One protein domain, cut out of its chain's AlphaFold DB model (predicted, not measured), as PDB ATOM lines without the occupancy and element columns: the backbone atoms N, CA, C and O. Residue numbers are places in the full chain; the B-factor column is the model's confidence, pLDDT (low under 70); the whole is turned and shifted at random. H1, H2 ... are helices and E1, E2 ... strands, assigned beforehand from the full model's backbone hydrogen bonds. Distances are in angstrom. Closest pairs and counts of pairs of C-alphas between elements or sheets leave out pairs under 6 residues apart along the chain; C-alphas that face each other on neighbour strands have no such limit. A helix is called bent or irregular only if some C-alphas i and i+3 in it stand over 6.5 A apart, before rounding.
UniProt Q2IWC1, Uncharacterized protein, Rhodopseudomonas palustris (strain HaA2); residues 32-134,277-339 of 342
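Overview. This is residues 32 to 134 and 277 to 339 of the 342 residues of an uncharacterized protein of Rhodopseudomonas palustris (strain HaA2) (UniProt Q2IWC1). A strongly twisted sheet of four strands runs through the middle, with H4 covering one face and H5 the other. H2 and H3 pack on H4 toward one end of the longest axis, H7 runs side by side with H5, and the small helices H8 and H9 lie toward the other end. The 166 printed residues hold nine named helices and four named strands, in the order E1 H1 H2 H3 E2 H4 E3 E4 H5 H6 H7 H8 H9; the sheet, E1 E2 E3 E4, is mixed, and the class is mixed, helices and strands. The whole is compact, with a radius of gyration of the C-alphas of 17.3 A and spans of 51 by 41 by 25 A.

Along the chain. The strands are E1, residues 32 to 35, from C-alpha 32 at (-57.181, 10.002, -24.489); E2, 78 to 83, 16.1 A; E3, 99 to 105, 19.9 A; and E4, 116 to 120, 13.3 A. The helices are H1, 37 to 40; H2, 54 to 60; H3, 65 to 75, 15.8 A; H4, 87 to 95, 12.0 A; H5, 123 to 131, 13.3 A; H6, 293 to 296; H7, 298 to 306, 12.1 A; H8, 323 to 327; and H9, 334 to 338, ending at C-alpha 338 at (-39.722, 9.176, 7.757). H3 is irregular, only just: C-alphas 71 and 74 are 6.9 A apart.

Arrangement. E1 and E2 are parallel, with N 35 and O 81 at 2.9 A. E2 and E3 are parallel, with N 101 and O 80 at 2.8 A. E3 and E4 form an antiparallel hairpin, with N 117 and O 104 at 2.7 A. E2, H4, E3 is a strand-helix-strand unit, two parallel neighbour strands with a helix between, and its crossover is right-handed; E1, H1 H2 H3, E2 is another. H4 lies over E3 at a height of 9.7 A over the sheet, and H5 over E4 at 8.2 A, on opposite faces. H4 touches H2, closest C-alphas Cys 58 and Leu 88 at 5.7 A, and H3, Ser 68 and Ile 92 at 5.9 A. H5 and H7 only just touch, with 3 pairs of C-alphas within 8 A, the closest Leu 125 and Leu 304 at 6.3 A; their shallow tilt is 19 degrees, opposite ways. H7 only grazes the sheet, with residues 301 to 305. H6 is close to H7 but not clearly touching, Gly 294 and Thr 300 having C-alphas 6.6 A apart. H1, H8 and H9 touch no helix and are not on the sheet. Every O i to N i+4 pair is within hydrogen-bond range in H4, H7, H8 and H9, against 5 of 7 in H3, 3 of 5 in H5 and 1 of 3 in H2, which has 2 of 4 O i to N i+3 pairs; H1 and H6 are too short for O i to N i+4 pairs.

Size, cuts and confidence. The C-alphas farthest apart, of Glu 66 and Arg 339, are 54.3 A apart. Residues 135 to 276 are not printed, and C-alphas 134 and 277 are 14.7 A apart across the cut. The links H1 to H2 and H7 to H8 are long. Mean pLDDT of the printed part is 80.2; residues 36 to 62, 281 to 283 and 313 to 319 are under 70.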
ATOM      1  N   ILE A  32     -58.483  10.202 -25.147       74.81
ATOM      2  CA  ILE A  32     -57.181  10.002 -24.489       74.81
ATOM      3  C   ILE A  32     -56.587   8.692 -24.990       74.81
ATOM      4  O   ILE A  32     -57.224   7.641 -24.886       74.81
ATOM      5  N   THR A  33     -55.339   8.738 -25.452       81.25
ATOM      6  CA  THR A  33     -54.552   7.520 -25.660       81.25
ATOM      7  C   THR A  33     -53.376   7.484 -24.698       81.25
ATOM      8  O   THR A  33     -52.490   8.334 -24.759       81.25
ATOM      9  N   ILE A  34     -53.361   6.476 -23.821       76.38
ATOM     10  CA  ILE A  34     -52.276   6.261 -22.859       76.38
ATOM     11  C   ILE A  34     -51.198   5.388 -23.493       76.38
ATOM     12  O   ILE A  34     -51.462   4.265 -23.939       76.38
ATOM     13  N   ILE A  35     -49.968   5.891 -23.499       75.62
ATOM     14  CA  ILE A  35     -48.804   5.177 -24.008       75.62
ATOM     15  C   ILE A  35     -47.900   4.782 -22.841       75.62
ATOM     16  O   ILE A  35     -47.238   5.619 -22.232       75.62
ATOM     17  N   SER A  36     -47.809   3.478 -22.583       56.72
ATOM     18  CA  SER A  36     -46.750   2.890 -21.760       56.72
ATOM     19  C   SER A  36     -45.661   2.312 -22.670       56.72
ATOM     20  O   SER A  36     -45.971   1.507 -23.559       56.72
ATOM     21  N   THR A  37     -44.396   2.646 -22.413       49.78
ATOM     22  CA  THR A  37     -43.191   2.119 -23.087       49.78
ATOM     23  C   THR A  37     -43.213   0.615 -23.434       49.78
ATOM     24  O   THR A  37     -42.815   0.288 -24.556       49.78
ATOM     25  N   PRO A  38     -43.755  -0.322 -22.621       34.56
ATOM     26  CA  PRO A  38     -43.823  -1.735 -23.018       34.56
ATOM     27  C   PRO A  38     -44.660  -2.034 -24.283       34.56
ATOM     28  O   PRO A  38     -44.374  -3.012 -24.972       34.56
ATOM     29  N   ARG A  39     -45.649  -1.202 -24.663       30.47
ATOM     30  CA  ARG A  39     -46.483  -1.432 -25.870       30.47
ATOM     31  C   ARG A  39     -45.821  -0.993 -27.179       30.47
ATOM     32  O   ARG A  39     -46.166  -1.515 -28.236       30.47
ATOM     33  N   ILE A  40     -44.863  -0.070 -27.128       41.03
ATOM     34  CA  ILE A  40     -44.169   0.447 -28.321       41.03
ATOM     35  C   ILE A  40     -43.103  -0.550 -28.814       41.03
ATOM     36  O   ILE A  40     -42.830  -0.644 -30.014       41.03
ATOM     37  N   CYS A  41     -42.572  -1.375 -27.906       31.02
ATOM     38  CA  CYS A  41     -41.499  -2.329 -28.180       31.02
ATOM     39  C   CYS A  41     -41.880  -3.435 -29.195       31.02
ATOM     40  O   CYS A  41     -40.999  -4.067 -29.779       31.02
ATOM     41  N   SER A  42     -43.173  -3.687 -29.446       29.11
ATOM     42  CA  SER A  42     -43.628  -4.663 -30.453       29.11
ATOM     43  C   SER A  42     -43.581  -4.113 -31.885       29.11
ATOM     44  O   SER A  42     -43.198  -4.847 -32.794       29.11
ATOM     45  N   LYS A  43     -43.874  -2.817 -32.087       36.12
ATOM     46  CA  LYS A  43     -43.796  -2.133 -33.395       36.12
ATOM     47  C   LYS A  43     -42.414  -1.538 -33.685       36.12
ATOM     48  O   LYS A  43     -41.997  -1.503 -34.839       36.12
ATOM     49  N   GLN A  44     -41.645  -1.184 -32.652       34.59
ATOM     50  CA  GLN A  44     -40.229  -0.811 -32.786       34.59
ATOM     51  C   GLN A  44     -39.346  -1.940 -33.337       34.59
ATOM     52  O   GLN A  44     -38.244  -1.651 -33.783       34.59
ATOM     53  N   ARG A  45     -39.820  -3.198 -33.401       34.66
ATOM     54  CA  ARG A  45     -39.082  -4.321 -34.019       34.66
ATOM     55  C   ARG A  45     -38.727  -4.090 -35.494       34.66
ATOM     56  O   ARG A  45     -37.790  -4.723 -35.977       34.66
ATOM     57  N   ALA A  46     -39.437  -3.198 -36.191       36.78
ATOM     58  CA  ALA A  46     -39.138  -2.817 -37.573       36.78
ATOM     59  C   ALA A  46     -37.959  -1.825 -37.693       36.78
ATOM     60  O   ALA A  46     -37.247  -1.830 -38.697       36.78
ATOM     61  N   CYS A  47     -37.689  -1.029 -36.654       35.59
ATOM     62  CA  CYS A  47     -36.469  -0.234 -36.546       35.59
ATOM     63  C   CYS A  47     -35.398  -1.094 -35.866       35.59
ATOM     64  O   CYS A  47     -35.598  -1.583 -34.762       35.59
ATOM     65  N   ARG A  48     -34.220  -1.278 -36.471       32.03
ATOM     66  CA  ARG A  48     -33.082  -1.997 -35.854       32.03
ATOM     67  C   ARG A  48     -32.456  -1.244 -34.654       32.03
ATOM     68  O   ARG A  48     -31.241  -1.197 -34.523       32.03
ATOM     69  N   CYS A  49     -33.254  -0.663 -33.763       39.50
ATOM     70  CA  CYS A  49     -32.814  -0.057 -32.506       39.50
ATOM     71  C   CYS A  49     -32.862  -1.123 -31.399       39.50
ATOM     72  O   CYS A  49     -33.779  -1.150 -30.589       39.50
ATOM     73  N   ARG A  50     -31.917  -2.076 -31.415       34.69
ATOM     74  CA  ARG A  50     -31.837  -3.171 -30.421       34.69
ATOM     75  C   ARG A  50     -31.006  -2.847 -29.176       34.69
ATOM     76  O   ARG A  50     -30.862  -3.716 -28.324       34.69
ATOM     77  N   SER A  51     -30.440  -1.653 -29.050       39.94
ATOM     78  CA  SER A  51     -29.601  -1.308 -27.901       39.94
ATOM     79  C   SER A  51     -30.210  -0.170 -27.093       39.94
ATOM     80  O   SER A  51     -30.884   0.700 -27.637       39.94
ATOM     81  N   LYS A  52     -29.883  -0.133 -25.796       43.03
ATOM     82  CA  LYS A  52     -30.090   1.018 -24.900       43.03
ATOM     83  C   LYS A  52     -29.454   2.326 -25.438       43.03
ATOM     84  O   LYS A  52     -29.723   3.392 -24.915       43.03
ATOM     85  N   ALA A  53     -28.676   2.257 -26.528       38.28
ATOM     86  CA  ALA A  53     -28.174   3.392 -27.311       38.28
ATOM     87  C   ALA A  53     -29.140   3.884 -28.425       38.28
ATOM     88  O   ALA A  53     -28.794   4.776 -29.199       38.28
ATOM     89  N   GLY A  54     -30.346   3.311 -28.537       41.69
ATOM     90  CA  GLY A  54     -31.353   3.688 -29.536       41.69
ATOM     91  C   GLY A  54     -31.888   5.114 -29.369       41.69
ATOM     92  O   GLY A  54     -32.120   5.792 -30.364       41.69
ATOM     93  N   ASP A  55     -31.995   5.616 -28.137       42.81
ATOM     94  CA  ASP A  55     -32.539   6.959 -27.872       42.81
ATOM     95  C   ASP A  55     -31.625   8.087 -28.373       42.81
ATOM     96  O   ASP A  55     -32.102   9.119 -28.851       42.81
ATOM     97  N   ALA A  56     -30.310   7.864 -28.348       42.28
ATOM     98  CA  ALA A  56     -29.326   8.755 -28.949       42.28
ATOM     99  C   ALA A  56     -29.385   8.743 -30.479       42.28
ATOM    100  O   ALA A  56     -29.412   9.798 -31.116       42.28
ATOM    101  N   PHE A  57     -29.452   7.541 -31.066       43.81
ATOM    102  CA  PHE A  57     -29.568   7.348 -32.513       43.81
ATOM    103  C   PHE A  57     -30.795   8.066 -33.080       43.81
ATOM    104  O   PHE A  57     -30.749   8.639 -34.169       43.81
ATOM    105  N   CYS A  58     -31.889   8.070 -32.324       49.03
ATOM    106  CA  CYS A  58     -33.122   8.666 -32.779       49.03
ATOM    107  C   CYS A  58     -33.152  10.188 -32.671       49.03
ATOM    108  O   CYS A  58     -34.010  10.766 -33.320       49.03
ATOM    109  N   ARG A  59     -32.268  10.868 -31.923       52.03
ATOM    110  CA  ARG A  59     -32.346  12.334 -31.780       52.03
ATOM    111  C   ARG A  59     -31.653  13.131 -32.892       52.03
ATOM    112  O   ARG A  59     -32.142  14.210 -33.207       52.03
ATOM    113  N   SER A  60     -30.578  12.627 -33.496       53.03
ATOM    114  CA  SER A  60     -29.756  13.390 -34.457       53.03
ATOM    115  C   SER A  60     -30.055  13.106 -35.930       53.03
ATOM    116  O   SER A  60     -29.565  13.820 -36.803       53.03
ATOM    117  N   ARG A  61     -30.855  12.076 -36.231       61.47
ATOM    118  CA  ARG A  61     -31.237  11.731 -37.603       61.47
ATOM    119  C   ARG A  61     -32.746  11.829 -37.796       61.47
ATOM    120  O   ARG A  61     -33.484  11.326 -36.946       61.47
ATOM    121  N   PRO A  62     -33.211  12.431 -38.905       66.94
ATOM    122  CA  PRO A  62     -34.623  12.405 -39.243       66.94
ATOM    123  C   PRO A  62     -35.083  10.949 -39.336       66.94
ATOM    124  O   PRO A  62     -34.414  10.097 -39.935       66.94
ATOM    125  N   CYS A  63     -36.209  10.650 -38.692       79.25
ATOM    126  CA  CYS A  63     -36.872   9.373 -38.890       79.25
ATOM    127  C   CYS A  63     -37.349   9.299 -40.342       79.25
ATOM    128  O   CYS A  63     -37.664  10.323 -40.951       79.25
ATOM    129  N   ARG A  64     -37.391   8.094 -40.913       85.75
ATOM    130  CA  ARG A  64     -37.941   7.938 -42.260       85.75
ATOM    131  C   ARG A  64     -39.413   8.375 -42.247       85.75
ATOM    132  O   ARG A  64     -40.125   7.910 -41.351       85.75
ATOM    133  N   PRO A  65     -39.877   9.207 -43.195       88.69
ATOM    134  CA  PRO A  65     -41.244   9.728 -43.189       88.69
ATOM    135  C   PRO A  65     -42.316   8.640 -43.067       88.69
ATOM    136  O   PRO A  65     -43.291   8.818 -42.346       88.69
ATOM    137  N   GLU A  66     -42.107   7.477 -43.690       90.56
ATOM    138  CA  GLU A  66     -43.048   6.354 -43.646       90.56
ATOM    139  C   GLU A  66     -43.165   5.755 -42.237       90.56
ATOM    140  O   GLU A  66     -44.237   5.320 -41.822       90.56
ATOM    141  N   ILE A  67     -42.062   5.745 -41.482       89.38
ATOM    142  CA  ILE A  67     -42.028   5.266 -40.097       89.38
ATOM    143  C   ILE A  67     -42.673   6.302 -39.177       89.38
ATOM    144  O   ILE A  67     -43.477   5.923 -38.326       89.38
ATOM    145  N   SER A  68     -42.361   7.589 -39.364       91.56
ATOM    146  CA  SER A  68     -43.011   8.679 -38.626       91.56
ATOM    147  C   SER A  68     -44.525   8.642 -38.804       91.56
ATOM    148  O   SER A  68     -45.250   8.637 -37.812       91.56
ATOM    149  N   GLU A  69     -45.008   8.528 -40.045       93.25
ATOM    150  CA  GLU A  69     -46.443   8.466 -40.326       93.25
ATOM    151  C   GLU A  69     -47.077   7.206 -39.734       93.25
ATOM    152  O   GLU A  69     -48.102   7.294 -39.065       93.25
ATOM    153  N   ALA A  70     -46.452   6.033 -39.886       92.12
ATOM    154  CA  ALA A  70     -46.973   4.795 -39.305       92.12
ATOM    155  C   ALA A  70     -47.074   4.843 -37.766       92.12
ATOM    156  O   ALA A  70     -47.938   4.182 -37.179       92.12
ATOM    157  N   LEU A  71     -46.192   5.604 -37.107       91.81
ATOM    158  CA  LEU A  71     -46.221   5.828 -35.661       91.81
ATOM    159  C   LEU A  71     -47.239   6.898 -35.252       91.81
ATOM    160  O   LEU A  71     -47.889   6.721 -34.226       91.81
ATOM    161  N   ALA A  72     -47.397   7.973 -36.028       94.12
ATOM    162  CA  ALA A  72     -48.290   9.089 -35.718       94.12
ATOM    163  C   ALA A  72     -49.761   8.814 -36.068       94.12
ATOM    164  O   ALA A  72     -50.653   9.195 -35.309       94.12
ATOM    165  N   ALA A  73     -50.023   8.134 -37.189       94.19
ATOM    166  CA  ALA A  73     -51.361   7.944 -37.749       94.19
ATOM    167  C   ALA A  73     -52.411   7.433 -36.739       94.19
ATOM    168  O   ALA A  73     -53.507   7.995 -36.714       94.19
ATOM    169  N   PRO A  74     -52.115   6.456 -35.851       94.00
ATOM    170  CA  PRO A  74     -53.096   5.961 -34.879       94.00
ATOM    171  C   PRO A  74     -53.534   6.983 -33.822       94.00
ATOM    172  O   PRO A  74     -54.524   6.747 -33.135       94.00
ATOM    173  N   PHE A  75     -52.791   8.081 -33.659       94.56
ATOM    174  CA  PHE A  75     -52.984   9.070 -32.596       94.56
ATOM    175  C   PHE A  75     -53.503  10.418 -33.120       94.56
ATOM    176  O   PHE A  75     -53.662  11.368 -32.347       94.56
ATOM    177  N   ARG A  76     -53.786  10.533 -34.424       92.75
ATOM    178  CA  ARG A  76     -54.340  11.761 -35.011       92.75
ATOM    179  C   ARG A  76     -55.700  12.089 -34.382       92.75
ATOM    180  O   ARG A  76     -56.550  11.217 -34.235       92.75
ATOM    181  N   GLY A  77     -55.890  13.356 -34.004       89.00
ATOM    182  CA  GLY A  77     -57.109  13.823 -33.330       89.00
ATOM    183  C   GLY A  77     -57.256  13.360 -31.874       89.00
ATOM    184  O   GLY A  77     -58.341  13.477 -31.313       89.00
ATOM    185  N   THR A  78     -56.194  12.828 -31.262       92.19
ATOM    186  CA  THR A  78     -56.192  12.408 -29.852       92.19
ATOM    187  C   THR A  78     -55.273  13.284 -29.009       92.19
ATOM    188  O   THR A  78     -54.316  13.871 -29.522       92.19
ATOM    189  N   LEU A  79     -55.551  13.336 -27.706       94.38
ATOM    190  CA  LEU A  79     -54.580  13.767 -26.707       94.38
ATOM    191  C   LEU A  79     -53.761  12.543 -26.286       94.38
ATOM    192  O   LEU A  79     -54.298  11.570 -25.745       94.38
ATOM    193  N   VAL A  80     -52.458  12.585 -26.540       95.75
ATOM    194  CA  VAL A  80     -51.532  11.531 -26.126       95.75
ATOM    195  C   VAL A  80     -51.042  11.821 -24.718       95.75
ATOM    196  O   VAL A  80     -50.478  12.882 -24.468       95.75
ATOM    197  N   VAL A  81     -51.205  10.858 -23.812       95.75
ATOM    198  CA  VAL A  81     -50.630  10.916 -22.464       95.75
ATOM    199  C   VAL A  81     -49.600   9.804 -22.339       95.75
ATOM    200  O   VAL A  81     -49.921   8.624 -22.499       95.75
ATOM    201  N   GLY A  82     -48.349  10.169 -22.096       94.56
ATOM    202  CA  GLY A  82     -47.247   9.224 -21.955       94.56
ATOM    203  C   GLY A  82     -46.523   9.370 -20.627       94.56
ATOM    204  O   GLY A  82     -46.682  10.370 -19.935       94.56
ATOM    205  N   TYR A  83     -45.737   8.356 -20.283       92.44
ATOM    206  CA  TYR A  83     -44.797   8.399 -19.168       92.44
ATOM    207  C   TYR A  83     -43.373   8.285 -19.715       92.44
ATOM    208  O   TYR A  83     -43.050   7.291 -20.372       92.44
ATOM    209  N   GLU A  84     -42.561   9.312 -19.465       90.56
ATOM    210  CA  GLU A  84     -41.174   9.448 -19.915       90.56
ATOM    211  C   GLU A  84     -40.984   9.120 -21.405       90.56
ATOM    212  O   GLU A  84     -40.112   8.336 -21.799       90.56
ATOM    213  N   LEU A  85     -41.802   9.731 -22.266       91.31
ATOM    214  CA  LEU A  85     -41.794   9.459 -23.697       91.31
ATOM    215  C   LEU A  85     -40.387   9.643 -24.304       91.31
ATOM    216  O   LEU A  85     -39.678  10.614 -23.989       91.31
ATOM    217  N   PRO A  86     -39.954   8.723 -25.186       87.25
ATOM    218  CA  PRO A  86     -38.740   8.905 -25.969       87.25
ATOM    219  C   PRO A  86     -38.839  10.159 -26.835       87.25
ATOM    220  O   PRO A  86     -39.860  10.395 -27.482       87.25
ATOM    221  N   ASP A  87     -37.755  10.924 -26.932       84.50
ATOM    222  CA  ASP A  87     -37.739  12.184 -27.687       84.50
ATOM    223  C   ASP A  87     -38.100  12.026 -29.155       84.50
ATOM    224  O   ASP A  87     -38.675  12.935 -29.747       84.50
ATOM    225  N   LEU A  88     -37.798  10.866 -29.737       85.94
ATOM    226  CA  LEU A  88     -38.234  10.551 -31.088       85.94
ATOM    227  C   LEU A  88     -39.753  10.642 -31.225       85.94
ATOM    228  O   LEU A  88     -40.238  11.252 -32.169       85.94
ATOM    229  N   LEU A  89     -40.492  10.039 -30.292       90.88
ATOM    230  CA  LEU A  89     -41.951  10.063 -30.317       90.88
ATOM    231  C   LEU A  89     -42.478  11.456 -30.012       90.88
ATOM    232  O   LEU A  89     -43.389  11.907 -30.694       90.88
ATOM    233  N   CYS A  90     -41.866  12.154 -29.052       91.00
ATOM    234  CA  CYS A  90     -42.191  13.548 -28.770       91.00
ATOM    235  C   CYS A  90     -42.103  14.410 -30.035       91.00
ATOM    236  O   CYS A  90     -43.043  15.141 -30.329       91.00
ATOM    237  N   ARG A  91     -41.028  14.278 -30.824       89.25
ATOM    238  CA  ARG A  91     -40.882  15.015 -32.086       89.25
ATOM    239  C   ARG A  91     -41.840  14.556 -33.173       89.25
ATOM    240  O   ARG A  91     -42.452  15.403 -33.801       89.25
ATOM    241  N   ILE A  92     -42.009  13.246 -33.368       91.75
ATOM    242  CA  ILE A  92     -42.956  12.715 -34.361       91.75
ATOM    243  C   ILE A  92     -44.368  13.240 -34.084       91.75
ATOM    244  O   ILE A  92     -45.066  13.654 -35.005       91.75
ATOM    245  N   PHE A  93     -44.801  13.242 -32.822       93.50
ATOM    246  CA  PHE A  93     -46.111  13.766 -32.450       93.50
ATOM    247  C   PHE A  93     -46.196  15.281 -32.602       93.50
ATOM    248  O   PHE A  93     -47.223  15.779 -33.059       93.50
ATOM    249  N   ASP A  94     -45.129  16.004 -32.275       92.25
ATOM    250  CA  ASP A  94     -45.086  17.448 -32.456       92.25
ATOM    251  C   ASP A  94     -45.195  17.852 -33.935       92.25
ATOM    252  O   ASP A  94     -46.113  18.589 -34.306       92.25
ATOM    253  N   GLU A  95     -44.356  17.257 -34.788       91.19
ATOM    254  CA  GLU A  95     -44.353  17.420 -36.249       91.19
ATOM    255  C   GLU A  95     -45.700  17.024 -36.875       91.19
ATOM    256  O   GLU A  95     -46.176  17.672 -37.806       91.19
ATOM    257  N   ALA A  96     -46.356  15.985 -36.347       92.19
ATOM    258  CA  ALA A  96     -47.657  15.524 -36.828       92.19
ATOM    259  C   ALA A  96     -48.850  16.370 -36.341       92.19
ATOM    260  O   ALA A  96     -49.994  16.047 -36.679       92.19
ATOM    261  N   GLY A  97     -48.622  17.420 -35.543       92.25
ATOM    262  CA  GLY A  97     -49.698  18.251 -35.004       92.25
ATOM    263  C   GLY A  97     -50.491  17.586 -33.869       92.25
ATOM    264  O   GLY A  97     -51.588  18.028 -33.542       92.25
ATOM    265  N   ILE A  98     -49.952  16.534 -33.248       94.12
ATOM    266  CA  ILE A  98     -50.605  15.781 -32.172       94.12
ATOM    267  C   ILE A  98     -50.289  16.454 -30.832       94.12
ATOM    268  O   ILE A  98     -49.178  16.944 -30.609       94.12
ATOM    269  N   ALA A  99     -51.286  16.565 -29.956       94.75
ATOM    270  CA  ALA A  99     -51.109  17.116 -28.617       94.75
ATOM    271  C   ALA A  99     -50.596  16.029 -27.668       94.75
ATOM    272  O   ALA A  99     -51.139  14.923 -27.640       94.75
ATOM    273  N   VAL A 100     -49.562  16.349 -26.892       95.94
ATOM    274  CA  VAL A 100     -48.917  15.410 -25.970       95.94
ATOM    275  C   VAL A 100     -48.854  15.999 -24.569       95.94
ATOM    276  O   VAL A 100     -48.481  17.158 -24.402       95.94
ATOM    277  N   ILE A 101     -49.156  15.179 -23.569       96.38
ATOM    278  CA  ILE A 101     -48.765  15.369 -22.173       96.38
ATOM    279  C   ILE A 101     -47.804  14.236 -21.824       96.38
ATOM    280  O   ILE A 101     -48.164  13.061 -21.860       96.38
ATOM    281  N   ASP A 102     -46.565  14.590 -21.514       96.25
ATOM    282  CA  ASP A 102     -45.532  13.656 -21.084       96.25
ATOM    283  C   ASP A 102     -45.336  13.804 -19.574       96.25
ATOM    284  O   ASP A 102     -44.921  14.862 -19.091       96.25
ATOM    285  N   LEU A 103     -45.696  12.754 -18.838       95.50
ATOM    286  CA  LEU A 103     -45.533  12.656 -17.395       95.50
ATOM    287  C   LEU A 103     -44.123  12.182 -17.078       95.50
ATOM    288  O   LEU A 103     -43.648  11.174 -17.595       95.50
ATOM    289  N   ILE A 104     -43.465  12.907 -16.189       93.69
ATOM    290  CA  ILE A 104     -42.099  12.650 -15.763       93.69
ATOM    291  C   ILE A 104     -42.099  12.636 -14.253       93.69
ATOM    292  O   ILE A 104     -42.746  13.450 -13.600       93.69
ATOM    293  N   LEU A 105     -41.368  11.708 -13.669       92.38
ATOM    294  CA  LEU A 105     -41.286  11.617 -12.231       92.38
ATOM    295  C   LEU A 105     -40.478  12.807 -11.659       92.38
ATOM    296  O   LEU A 105     -39.295  12.966 -11.960       92.38
ATOM    297  N   TYR A 106     -41.111  13.650 -10.836       94.88
ATOM    298  CA  TYR A 106     -40.509  14.874 -10.292       94.88
ATOM    299  C   TYR A 106     -39.392  14.537  -9.285       94.88
ATOM    300  O   TYR A 106     -39.571  13.652  -8.447       94.88
ATOM    301  N   PRO A 107     -38.229  15.214  -9.336       92.75
ATOM    302  CA  PRO A 107     -37.032  14.899  -8.556       92.75
ATOM    303  C   PRO A 107     -37.182  14.875  -7.034       92.75
ATOM    304  O   PRO A 107     -36.412  14.164  -6.400       92.75
ATOM    305  N   VAL A 108     -38.111  15.629  -6.443       94.31
ATOM    306  CA  VAL A 108     -38.202  15.785  -4.981       94.31
ATOM    307  C   VAL A 108     -38.885  14.568  -4.355       94.31
ATOM    308  O   VAL A 108     -40.071  14.338  -4.587       94.31
ATOM    309  N   ARG A 109     -38.154  13.780  -3.551       91.50
ATOM    310  CA  ARG A 109     -38.655  12.489  -3.021       91.50
ATOM    311  C   ARG A 109     -39.022  12.495  -1.557       91.50
ATOM    312  O   ARG A 109     -39.555  11.495  -1.087       91.50
ATOM    313  N   PHE A 110     -38.793  13.598  -0.860       92.44
ATOM    314  CA  PHE A 110     -39.087  13.735   0.567       92.44
ATOM    315  C   PHE A 110     -40.433  14.421   0.876       92.44
ATOM    316  O   PHE A 110     -40.721  14.783   2.023       92.44
ATOM    317  N   LEU A 111     -41.268  14.616  -0.148       92.38
ATOM    318  CA  LEU A 111     -42.675  14.983   0.025       92.38
ATOM    319  C   LEU A 111     -43.468  13.791   0.590       92.38
ATOM    320  O   LEU A 111     -42.954  12.674   0.669       92.38
ATOM    321  N   ASP A 112     -44.722  14.020   0.988       89.12
ATOM    322  CA  ASP A 112     -45.586  12.950   1.515       89.12
ATOM    323  C   ASP A 112     -45.822  11.813   0.512       89.12
ATOM    324  O   ASP A 112     -46.044  10.672   0.904       89.12
ATOM    325  N   ASP A 113     -45.690  12.083  -0.782       90.50
ATOM    326  CA  ASP A 113     -45.655  11.064  -1.824       90.50
ATOM    327  C   ASP A 113     -44.699  11.496  -2.945       90.50
ATOM    328  O   ASP A 113     -44.180  12.616  -2.946       90.50
ATOM    329  N   VAL A 114     -44.439  10.617  -3.909       91.00
ATOM    330  CA  VAL A 114     -43.760  11.026  -5.141       91.00
ATOM    331  C   VAL A 114     -44.691  11.885  -5.992       91.00
ATOM    332  O   VAL A 114     -45.895  11.660  -6.059       91.00
ATOM    333  N   VAL A 115     -44.120  12.888  -6.648       92.81
ATOM    334  CA  VAL A 115     -44.847  13.821  -7.513       92.81
ATOM    335  C   VAL A 115     -44.502  13.532  -8.968       92.81
ATOM    336  O   VAL A 115     -43.374  13.141  -9.274       92.81
ATOM    337  N   PHE A 116     -45.452  13.739  -9.877       94.19
ATOM    338  CA  PHE A 116     -45.155  13.843 -11.302       94.19
ATOM    339  C   PHE A 116     -45.074  15.306 -11.717       94.19
ATOM    340  O   PHE A 116     -45.789  16.161 -11.204       94.19
ATOM    341  N   ALA A 117     -44.212  15.582 -12.679       96.69
ATOM    342  CA  ALA A 117     -44.250  16.787 -13.473       96.69
ATOM    343  C   ALA A 117     -44.818  16.453 -14.853       96.69
ATOM    344  O   ALA A 117     -44.539  15.390 -15.405       96.69
ATOM    345  N   ALA A 118     -45.605  17.363 -15.409       97.19
ATOM    346  CA  ALA A 118     -46.196  17.221 -16.730       97.19
ATOM    347  C   ALA A 118     -45.595  18.268 -17.668       97.19
ATOM    348  O   ALA A 118     -45.530  19.445 -17.322       97.19
ATOM    349  N   ARG A 119     -45.173  17.858 -18.864       96.56
ATOM    350  CA  ARG A 119     -44.801  18.784 -19.946       96.56
ATOM    351  C   ARG A 119     -45.641  18.526 -21.182       96.56
ATOM    352  O   ARG A 119     -46.111  17.413 -21.409       96.56
ATOM    353  N   THR A 120     -45.779  19.543 -22.020       96.38
ATOM    354  CA  THR A 120     -46.572  19.464 -23.247       96.38
ATOM    355  C   THR A 120     -45.944  20.264 -24.379       96.38
ATOM    356  O   THR A 120     -45.169  21.193 -24.148       96.38
ATOM    357  N   ASN A 121     -46.300  19.900 -25.611       95.56
ATOM    358  CA  ASN A 121     -45.968  20.636 -26.826       95.56
ATOM    359  C   ASN A 121     -47.038  21.668 -27.231       95.56
ATOM    360  O   ASN A 121     -46.978  22.243 -28.316       95.56
ATOM    361  N   ARG A 122     -48.060  21.901 -26.395       94.38
ATOM    362  CA  ARG A 122     -49.134  22.867 -26.678       94.38
ATOM    363  C   ARG A 122     -49.197  23.941 -25.601       94.38
ATOM    364  O   ARG A 122     -49.535  23.651 -24.460       94.38
ATOM    365  N   ALA A 123     -48.990  25.202 -25.983       93.75
ATOM    366  CA  ALA A 123     -49.052  26.338 -25.057       93.75
ATOM    367  C   ALA A 123     -50.410  26.465 -24.336       93.75
ATOM    368  O   ALA A 123     -50.467  26.854 -23.173       93.75
ATOM    369  N   ALA A 124     -51.516  26.102 -24.998       92.62
ATOM    370  CA  ALA A 124     -52.837  26.089 -24.370       92.62
ATOM    371  C   ALA A 124     -52.938  25.056 -23.234       92.62
ATOM    372  O   ALA A 124     -53.435  25.391 -22.166       92.62
ATOM    373  N   LEU A 125     -52.412  23.844 -23.442       94.31
ATOM    374  CA  LEU A 125     -52.362  22.814 -22.403       94.31
ATOM    375  C   LEU A 125     -51.369  23.188 -21.299       94.31
ATOM    376  O   LEU A 125     -51.642  22.945 -20.133       94.31
ATOM    377  N   HIS A 126     -50.251  23.827 -21.651       95.75
ATOM    378  CA  HIS A 126     -49.251  24.269 -20.677       95.75
ATOM    379  C   HIS A 126     -49.856  25.217 -19.640       95.75
ATOM    380  O   HIS A 126     -49.639  25.037 -18.449       95.75
ATOM    381  N   ARG A 127     -50.690  26.170 -20.077       93.88
ATOM    382  CA  ARG A 127     -51.413  27.074 -19.165       93.88
ATOM    383  C   ARG A 127     -52.340  26.329 -18.202       93.88
ATOM    384  O   ARG A 127     -52.384  26.680 -17.031       93.88
ATOM    385  N   LEU A 128     -53.012  25.276 -18.668       93.62
ATOM    386  CA  LEU A 128     -53.848  24.427 -17.812       93.62
ATOM    387  C   LEU A 128     -53.008  23.662 -16.779       93.62
ATOM    388  O   LEU A 128     -53.397  23.584 -15.620       93.62
ATOM    389  N   LEU A 129     -51.834  23.154 -17.169       94.88
ATOM    390  CA  LEU A 129     -50.922  22.455 -16.251       94.88
ATOM    391  C   LEU A 129     -50.388  23.357 -15.129       94.88
ATOM    392  O   LEU A 129     -50.064  22.852 -14.056       94.88
ATOM    393  N   LEU A 130     -50.296  24.672 -15.357       94.50
ATOM    394  CA  LEU A 130     -49.879  25.635 -14.332       94.50
ATOM    395  C   LEU A 130     -50.920  25.804 -13.217       94.50
ATOM    396  O   LEU A 130     -50.549  26.165 -12.103       94.50
ATOM    397  N   HIS A 131     -52.203  25.527 -13.481       91.31
ATOM    398  CA  HIS A 131     -53.252  25.638 -12.462       91.31
ATOM    399  C   HIS A 131     -53.011  24.684 -11.285       91.31
ATOM    400  O   HIS A 131     -53.161  25.072 -10.126       91.31
ATOM    401  N   ASP A 132     -52.593  23.453 -11.583       89.81
ATOM    402  CA  ASP A 132     -52.310  22.420 -10.586       89.81
ATOM    403  C   ASP A 132     -50.811  22.317 -10.278       89.81
ATOM    404  O   ASP A 132     -50.324  21.271  -9.851       89.81
ATOM    405  N   MET A 133     -50.053  23.400 -10.466       93.81
ATOM    406  CA  MET A 133     -48.636  23.414 -10.125       93.81
ATOM    407  C   MET A 133     -48.424  23.224  -8.612       93.81
ATOM    408  O   MET A 133     -49.147  23.771  -7.773       93.81
ATOM    409  N   LEU A 134     -47.418  22.429  -8.254       93.38
ATOM    410  CA  LEU A 134     -46.938  22.276  -6.886       93.38
ATOM    411  C   LEU A 134     -46.265  23.572  -6.428       93.38
ATOM    412  O   LEU A 134     -45.308  24.022  -7.061       93.38
ATOM    413  N   ALA A 277     -41.774  27.593 -17.965       95.94
ATOM    414  CA  ALA A 277     -41.537  28.067 -19.323       95.94
ATOM    415  C   ALA A 277     -42.436  27.316 -20.326       95.94
ATOM    416  O   ALA A 277     -42.404  26.080 -20.369       95.94
ATOM    417  N   PRO A 278     -43.239  28.028 -21.137       95.25
ATOM    418  CA  PRO A 278     -44.099  27.395 -22.128       95.25
ATOM    419  C   PRO A 278     -43.277  26.814 -23.290       95.25
ATOM    420  O   PRO A 278     -42.120  27.196 -23.486       95.25
ATOM    421  N   PRO A 279     -43.864  25.916 -24.106       93.00
ATOM    422  CA  PRO A 279     -43.260  25.528 -25.379       93.00
ATOM    423  C   PRO A 279     -43.088  26.756 -26.292       93.00
ATOM    424  O   PRO A 279     -43.941  27.644 -26.311       93.00
ATOM    425  N   THR A 280     -41.989  26.803 -27.049       85.50
ATOM    426  CA  THR A 280     -41.660  27.910 -27.962       85.50
ATOM    427  C   THR A 280     -42.436  27.849 -29.277       85.50
ATOM    428  O   THR A 280     -42.720  26.765 -29.796       85.50
ATOM    429  N   ASP A 281     -42.705  29.017 -29.866       65.50
ATOM    430  CA  ASP A 281     -43.254  29.127 -31.220       65.50
ATOM    431  C   ASP A 281     -42.261  28.522 -32.227       65.50
ATOM    432  O   ASP A 281     -41.150  29.020 -32.399       65.50
ATOM    433  N   GLY A 282     -42.642  27.413 -32.864       59.81
ATOM    434  CA  GLY A 282     -41.770  26.652 -33.771       59.81
ATOM    435  C   GLY A 282     -41.530  25.192 -33.375       59.81
ATOM    436  O   GLY A 282     -40.862  24.482 -34.122       59.81
ATOM    437  N   GLY A 283     -42.104  24.732 -32.257       67.31
ATOM    438  CA  GLY A 283     -42.117  23.321 -31.859       67.31
ATOM    439  C   GLY A 283     -41.300  23.027 -30.601       67.31
ATOM    440  O   GLY A 283     -40.523  23.854 -30.122       67.31
ATOM    441  N   GLY A 284     -41.496  21.829 -30.059       85.06
ATOM    442  CA  GLY A 284     -40.868  21.351 -28.831       85.06
ATOM    443  C   GLY A 284     -41.772  21.397 -27.600       85.06
ATOM    444  O   GLY A 284     -42.942  21.766 -27.646       85.06
ATOM    445  N   PHE A 285     -41.212  20.960 -26.475       92.12
ATOM    446  CA  PHE A 285     -41.910  20.878 -25.195       92.12
ATOM    447  C   PHE A 285     -41.463  22.022 -24.286       92.12
ATOM    448  O   PHE A 285     -40.279  22.364 -24.275       92.12
ATOM    449  N   GLY A 286     -42.402  22.568 -23.514       93.19
ATOM    450  CA  GLY A 286     -42.083  23.475 -22.413       93.19
ATOM    451  C   GLY A 286     -41.384  22.761 -21.254       93.19
ATOM    452  O   GLY A 286     -41.107  21.554 -21.304       93.19
ATOM    453  N   ASP A 287     -41.138  23.513 -20.185       96.12
ATOM    454  CA  ASP A 287     -40.694  22.946 -18.918       96.12
ATOM    455  C   ASP A 287     -41.727  21.944 -18.378       96.12
ATOM    456  O   ASP A 287     -42.935  22.067 -18.594       96.12
ATOM    457  N   ALA A 288     -41.250  20.937 -17.650       97.25
ATOM    458  CA  ALA A 288     -42.112  20.023 -16.921       97.25
ATOM    459  C   ALA A 288     -42.620  20.697 -15.642       97.25
ATOM    460  O   ALA A 288     -41.854  20.941 -14.707       97.25
ATOM    461  N   VAL A 289     -43.921  20.965 -15.600       97.62
ATOM    462  CA  VAL A 289     -44.607  21.621 -14.488       97.62
ATOM    463  C   VAL A 289     -44.864  20.586 -13.387       97.62
ATOM    464  O   VAL A 289     -45.645  19.658 -13.622       97.62
ATOM    465  N   PRO A 290     -44.242  20.689 -12.198       96.38
ATOM    466  CA  PRO A 290     -44.496  19.773 -11.083       96.38
ATOM    467  C   PRO A 290     -45.952  19.891 -10.642       96.38
ATOM    468  O   PRO A 290     -46.417  21.006 -10.437       96.38
ATOM    469  N   GLN A 291     -46.668  18.779 -10.512       94.06
ATOM    470  CA  GLN A 291     -48.108  18.793 -10.261       94.06
ATOM    471  C   GLN A 291     -48.436  18.502  -8.789       94.06
ATOM    472  O   GLN A 291     -47.889  17.580  -8.184       94.06
ATOM    473  N   ASN A 292     -49.359  19.260  -8.209       91.44
ATOM    474  CA  ASN A 292     -49.962  18.969  -6.911       91.44
ATOM    475  C   ASN A 292     -51.041  17.874  -7.042       91.44
ATOM    476  O   ASN A 292     -51.298  17.370  -8.131       91.44
ATOM    477  N   ALA A 293     -51.713  17.507  -5.946       86.50
ATOM    478  CA  ALA A 293     -52.726  16.441  -5.931       86.50
ATOM    479  C   ALA A 293     -53.902  16.622  -6.922       86.50
ATOM    480  O   ALA A 293     -54.602  15.651  -7.215       86.50
ATOM    481  N   GLY A 294     -54.100  17.820  -7.475       85.75
ATOM    482  CA  GLY A 294     -55.073  18.102  -8.528       85.75
ATOM    483  C   GLY A 294     -54.920  17.200  -9.752       85.75
ATOM    484  O   GLY A 294     -55.925  16.817 -10.338       85.75
ATOM    485  N   TRP A 295     -53.713  16.716 -10.070       86.00
ATOM    486  CA  TRP A 295     -53.494  15.875 -11.254       86.00
ATOM    487  C   TRP A 295     -54.241  14.523 -11.234       86.00
ATOM    488  O   TRP A 295     -54.462  13.928 -12.291       86.00
ATOM    489  N   TYR A 296     -54.670  14.029 -10.065       83.75
ATOM    490  CA  TYR A 296     -55.542  12.846  -9.964       83.75
ATOM    491  C   TYR A 296     -57.020  13.155 -10.202       83.75
ATOM    492  O   TYR A 296     -57.833  12.236 -10.330       83.75
ATOM    493  N   SER A 297     -57.393  14.430 -10.194       85.81
ATOM    494  CA  SER A 297     -58.775  14.862 -10.299       85.81
ATOM    495  C   SER A 297     -59.296  14.606 -11.711       85.81
ATOM    496  O   SER A 297     -58.703  15.091 -12.679       85.81
ATOM    497  N   PRO A 298     -60.448  13.927 -11.866       88.25
ATOM    498  CA  PRO A 298     -61.115  13.827 -13.158       88.25
ATOM    499  C   PRO A 298     -61.359  15.195 -13.812       88.25
ATOM    500  O   PRO A 298     -61.278  15.296 -15.032       88.25
ATOM    501  N   ARG A 299     -61.576  16.255 -13.017       87.25
ATOM    502  CA  ARG A 299     -61.798  17.622 -13.524       87.25
ATOM    503  C   ARG A 299     -60.581  18.200 -14.232       87.25
ATOM    504  O   ARG A 299     -60.738  18.870 -15.246       87.25
ATOM    505  N   THR A 300     -59.377  17.925 -13.735       89.12
ATOM    506  CA  THR A 300     -58.138  18.371 -14.386       89.12
ATOM    507  C   THR A 300     -58.018  17.741 -15.770       89.12
ATOM    508  O   THR A 300     -57.742  18.428 -16.749       89.12
ATOM    509  N   TRP A 301     -58.321  16.447 -15.892       90.50
ATOM    510  CA  TRP A 301     -58.315  15.756 -17.183       90.50
ATOM    511  C   TRP A 301     -59.445  16.204 -18.111       90.50
ATOM    512  O   TRP A 301     -59.228  16.312 -19.315       90.50
ATOM    513  N   GLU A 302     -60.622  16.510 -17.569       90.75
ATOM    514  CA  GLU A 302     -61.732  17.093 -18.325       90.75
ATOM    515  C   GLU A 302     -61.353  18.469 -18.894       90.75
ATOM    516  O   GLU A 302     -61.517  18.704 -20.090       90.75
ATOM    517  N   ALA A 303     -60.742  19.335 -18.081       90.50
ATOM    518  CA  ALA A 303     -60.229  20.633 -18.512       90.50
ATOM    519  C   ALA A 303     -59.139  20.503 -19.587       90.50
ATOM    520  O   ALA A 303     -59.170  21.222 -20.586       90.50
ATOM    521  N   LEU A 304     -58.203  19.559 -19.424       91.19
ATOM    522  CA  LEU A 304     -57.150  19.276 -20.408       91.19
ATOM    523  C   LEU A 304     -57.712  18.747 -21.733       91.19
ATOM    524  O   LEU A 304     -57.196  19.094 -22.794       91.19
ATOM    525  N   LEU A 305     -58.768  17.932 -21.689       90.00
ATOM    526  CA  LEU A 305     -59.429  17.413 -22.886       90.00
ATOM    527  C   LEU A 305     -60.257  18.468 -23.610       90.00
ATOM    528  O   LEU A 305     -60.204  18.542 -24.838       90.00
ATOM    529  N   ALA A 306     -61.010  19.264 -22.855       88.00
ATOM    530  CA  ALA A 306     -61.850  20.326 -23.386       88.00
ATOM    531  C   ALA A 306     -61.022  21.545 -23.829       88.00
ATOM    532  O   ALA A 306     -61.440  22.301 -24.701       88.00
ATOM    533  N   GLY A 307     -59.835  21.740 -23.248       84.50
ATOM    534  CA  GLY A 307     -58.995  22.911 -23.484       84.50
ATOM    535  C   GLY A 307     -59.521  24.183 -22.811       84.50
ATOM    536  O   GLY A 307     -59.252  25.280 -23.304       84.50
ATOM    537  N   HIS A 308     -60.278  24.051 -21.715       83.00
ATOM    538  CA  HIS A 308     -60.981  25.155 -21.058       83.00
ATOM    539  C   HIS A 308     -60.682  25.219 -19.558       83.00
ATOM    540  O   HIS A 308     -60.888  24.250 -18.830       83.00
ATOM    541  N   GLU A 309     -60.231  26.390 -19.099       79.50
ATOM    542  CA  GLU A 309     -59.917  26.667 -17.689       79.50
ATOM    543  C   GLU A 309     -61.174  26.715 -16.806       79.50
ATOM    544  O   GLU A 309     -61.090  26.399 -15.626       79.50
ATOM    545  N   ASP A 310     -62.350  27.019 -17.370       77.38
ATOM    546  CA  ASP A 310     -63.612  27.188 -16.624       77.38
ATOM    547  C   ASP A 310     -64.074  25.922 -15.874       77.38
ATOM    548  O   ASP A 310     -64.907  25.987 -14.971       77.38
ATOM    549  N   ILE A 311     -63.532  24.759 -16.245       78.62
ATOM    550  CA  ILE A 311     -63.812  23.454 -15.625       78.62
ATOM    551  C   ILE A 311     -62.962  23.251 -14.357       78.62
ATOM    552  O   ILE A 311     -63.293  22.442 -13.483       78.62
ATOM    553  N   LEU A 312     -61.868  24.005 -14.227       78.25
ATOM    554  CA  LEU A 312     -60.959  23.915 -13.099       78.25
ATOM    555  C   LEU A 312     -61.573  24.609 -11.882       78.25
ATOM    556  O   LEU A 312     -61.750  25.822 -11.816       78.25
ATOM    557  N   SER A 313     -61.876  23.810 -10.867       69.56
ATOM    558  CA  SER A 313     -62.082  24.293  -9.504       69.56
ATOM    559  C   SER A 313     -60.799  24.074  -8.712       69.56
ATOM    560  O   SER A 313     -60.159  23.041  -8.904       69.56
ATOM    561  N   LYS A 314     -60.474  24.948  -7.751       64.12
ATOM    562  CA  LYS A 314     -59.430  24.644  -6.758       64.12
ATOM    563  C   LYS A 314     -59.760  23.316  -6.068       64.12
ATOM    564  O   LYS A 314     -60.710  23.242  -5.289       64.12
ATOM    565  N   THR A 315     -59.005  22.270  -6.384       58.28
ATOM    566  CA  THR A 315     -59.177  20.953  -5.769       58.28
ATOM    567  C   THR A 315     -58.585  21.002  -4.354       58.28
ATOM    568  O   THR A 315     -57.462  21.489  -4.201       58.28
ATOM    569  N   PRO A 316     -59.302  20.551  -3.301       55.78
ATOM    570  CA  PRO A 316     -58.729  20.435  -1.967       55.78
ATOM    571  C   PRO A 316     -57.521  19.495  -1.924       55.78
ATOM    572  O   PRO A 316     -57.337  18.625  -2.771       55.78
ATOM    573  N   SER A 317     -56.714  19.733  -0.898       65.06
ATOM    574  CA  SER A 317     -55.271  19.543  -0.827       65.06
ATOM    575  C   SER A 317     -54.788  18.197  -0.289       65.06
ATOM    576  O   SER A 317     -55.476  17.510   0.462       65.06
ATOM    577  N   SER A 318     -53.492  17.987  -0.529       63.38
ATOM    578  CA  SER A 318     -52.586  16.945  -0.037       63.38
ATOM    579  C   SER A 318     -52.639  15.618  -0.791       63.38
ATOM    580  O   SER A 318     -53.687  15.016  -1.005       63.38
ATOM    581  N   LEU A 319     -51.455  15.188  -1.226       69.94
ATOM    582  CA  LEU A 319     -51.226  13.855  -1.759       69.94
ATOM    583  C   LEU A 319     -51.447  12.856  -0.623       69.94
ATOM    584  O   LEU A 319     -50.875  13.023   0.457       69.94
ATOM    585  N   GLU A 320     -52.252  11.819  -0.860       79.19
ATOM    586  CA  GLU A 320     -52.313  10.690   0.068       79.19
ATOM    587  C   GLU A 320     -50.905  10.123   0.249       79.19
ATOM    588  O   GLU A 320     -50.224   9.796  -0.724       79.19
ATOM    589  N   LYS A 321     -50.466  10.020   1.505       83.44
ATOM    590  CA  LYS A 321     -49.092   9.644   1.825       83.44
ATOM    591  C   LYS A 321     -48.734   8.272   1.238       83.44
ATOM    592  O   LYS A 321     -49.451   7.290   1.434       83.44
ATOM    593  N   ASP A 322     -47.582   8.210   0.574       82.06
ATOM    594  CA  ASP A 322     -46.938   7.012   0.023       82.06
ATOM    595  C   ASP A 322     -47.745   6.172  -0.988       82.06
ATOM    596  O   ASP A 322     -47.365   5.026  -1.266       82.06
ATOM    597  N   ARG A 323     -48.845   6.675  -1.557       85.38
ATOM    598  CA  ARG A 323     -49.681   5.882  -2.470       85.38
ATOM    599  C   ARG A 323     -48.935   5.529  -3.756       85.38
ATOM    600  O   ARG A 323     -48.807   4.349  -4.095       85.38
ATOM    601  N   LEU A 324     -48.419   6.527  -4.465       86.50
ATOM    602  CA  LEU A 324     -47.595   6.308  -5.648       86.50
ATOM    603  C   LEU A 324     -46.220   5.767  -5.294       86.50
ATOM    604  O   LEU A 324     -45.689   4.938  -6.030       86.50
ATOM    605  N   ARG A 325     -45.632   6.219  -4.186       89.62
ATOM    606  CA  ARG A 325     -44.305   5.782  -3.746       89.62
ATOM    607  C   ARG A 325     -44.246   4.268  -3.647       89.62
ATOM    608  O   ARG A 325     -43.297   3.662  -4.142       89.62
ATOM    609  N   ARG A 326     -45.276   3.656  -3.055       86.06
ATOM    610  CA  ARG A 326     -45.413   2.197  -2.968       86.06
ATOM    611  C   ARG A 326     -45.668   1.571  -4.333       86.06
ATOM    612  O   ARG A 326     -45.038   0.568  -4.648       86.06
ATOM    613  N   ALA A 327     -46.530   2.172  -5.154       85.56
ATOM    614  CA  ALA A 327     -46.827   1.667  -6.496       85.56
ATOM    615  C   ALA A 327     -45.594   1.645  -7.423       85.56
ATOM    616  O   ALA A 327     -45.463   0.744  -8.248       85.56
ATOM    617  N   LEU A 328     -44.685   2.612  -7.271       82.75
ATOM    618  CA  LEU A 328     -43.474   2.759  -8.085       82.75
ATOM    619  C   LEU A 328     -42.209   2.204  -7.418       82.75
ATOM    620  O   LEU A 328     -41.138   2.265  -8.018       82.75
ATOM    621  N   ASN A 329     -42.306   1.687  -6.189       82.06
ATOM    622  CA  ASN A 329     -41.157   1.271  -5.379       82.06
ATOM    623  C   ASN A 329     -40.066   2.369  -5.271       82.06
ATOM    624  O   ASN A 329     -38.872   2.118  -5.438       82.06
ATOM    625  N   ALA A 330     -40.490   3.610  -5.011       82.38
ATOM    626  CA  ALA A 330     -39.660   4.818  -5.084       82.38
ATOM    627  C   ALA A 330     -39.320   5.406  -3.695       82.38
ATOM    628  O   ALA A 330     -39.479   6.604  -3.448       82.38
ATOM    629  N   ASP A 331     -38.898   4.558  -2.752       78.38
ATOM    630  CA  ASP A 331     -38.590   4.988  -1.379       78.38
ATOM    631  C   ASP A 331     -37.251   5.738  -1.261       78.38
ATOM    632  O   ASP A 331     -37.164   6.756  -0.583       78.38
ATOM    633  N   TRP A 332     -36.211   5.243  -1.938       75.81
ATOM    634  CA  TRP A 332     -34.881   5.862  -2.109       75.81
ATOM    635  C   TRP A 332     -34.277   6.525  -0.856       75.81
ATOM    636  O   TRP A 332     -33.561   7.521  -0.934       75.81
ATOM    637  N   GLY A 333     -34.523   5.933   0.316       76.62
ATOM    638  CA  GLY A 333     -33.982   6.387   1.595       76.62
ATOM    639  C   GLY A 333     -34.869   7.378   2.347       76.62
ATOM    640  O   GLY A 333     -34.554   7.679   3.501       76.62
ATOM    641  N   PHE A 334     -35.978   7.846   1.766       81.25
ATOM    642  CA  PHE A 334     -36.962   8.655   2.483       81.25
ATOM    643  C   PHE A 334     -37.625   7.854   3.604       81.25
ATOM    644  O   PHE A 334     -37.700   8.346   4.725       81.25
ATOM    645  N   GLY A 335     -37.986   6.590   3.374       79.56
ATOM    646  CA  GLY A 335     -38.581   5.735   4.398       79.56
ATOM    647  C   GLY A 335     -37.678   5.484   5.607       79.56
ATOM    648  O   GLY A 335     -38.177   5.154   6.678       79.56
ATOM    649  N   HIS A 336     -36.356   5.663   5.489       80.81
ATOM    650  CA  HIS A 336     -35.461   5.648   6.652       80.81
ATOM    651  C   HIS A 336     -35.604   6.923   7.491       80.81
ATOM    652  O   HIS A 336     -35.661   6.851   8.714       80.81
ATOM    653  N   ILE A 337     -35.699   8.075   6.827       80.44
ATOM    654  CA  ILE A 337     -35.897   9.372   7.476       80.44
ATOM    655  C   ILE A 337     -37.299   9.501   8.041       80.44
ATOM    656  O   ILE A 337     -37.459  10.103   9.087       80.44
ATOM    657  N   ASP A 338     -38.323   8.974   7.381       81.88
ATOM    658  CA  ASP A 338     -39.722   9.176   7.757       81.88
ATOM    659  C   ASP A 338     -40.164   8.319   8.963       81.88
ATOM    660  O   ASP A 338     -41.099   8.681   9.676       81.88
ATOM    661  N   ARG A 339     -39.407   7.274   9.321       79.56
ATOM    662  CA  ARG A 339     -39.640   6.470  10.538       79.56
ATOM    663  C   ARG A 339     -39.516   7.286  11.821       79.56
ATOM    664  O   ARG A 339     -38.731   8.226  11.891       79.56
TER     665      ARG A 339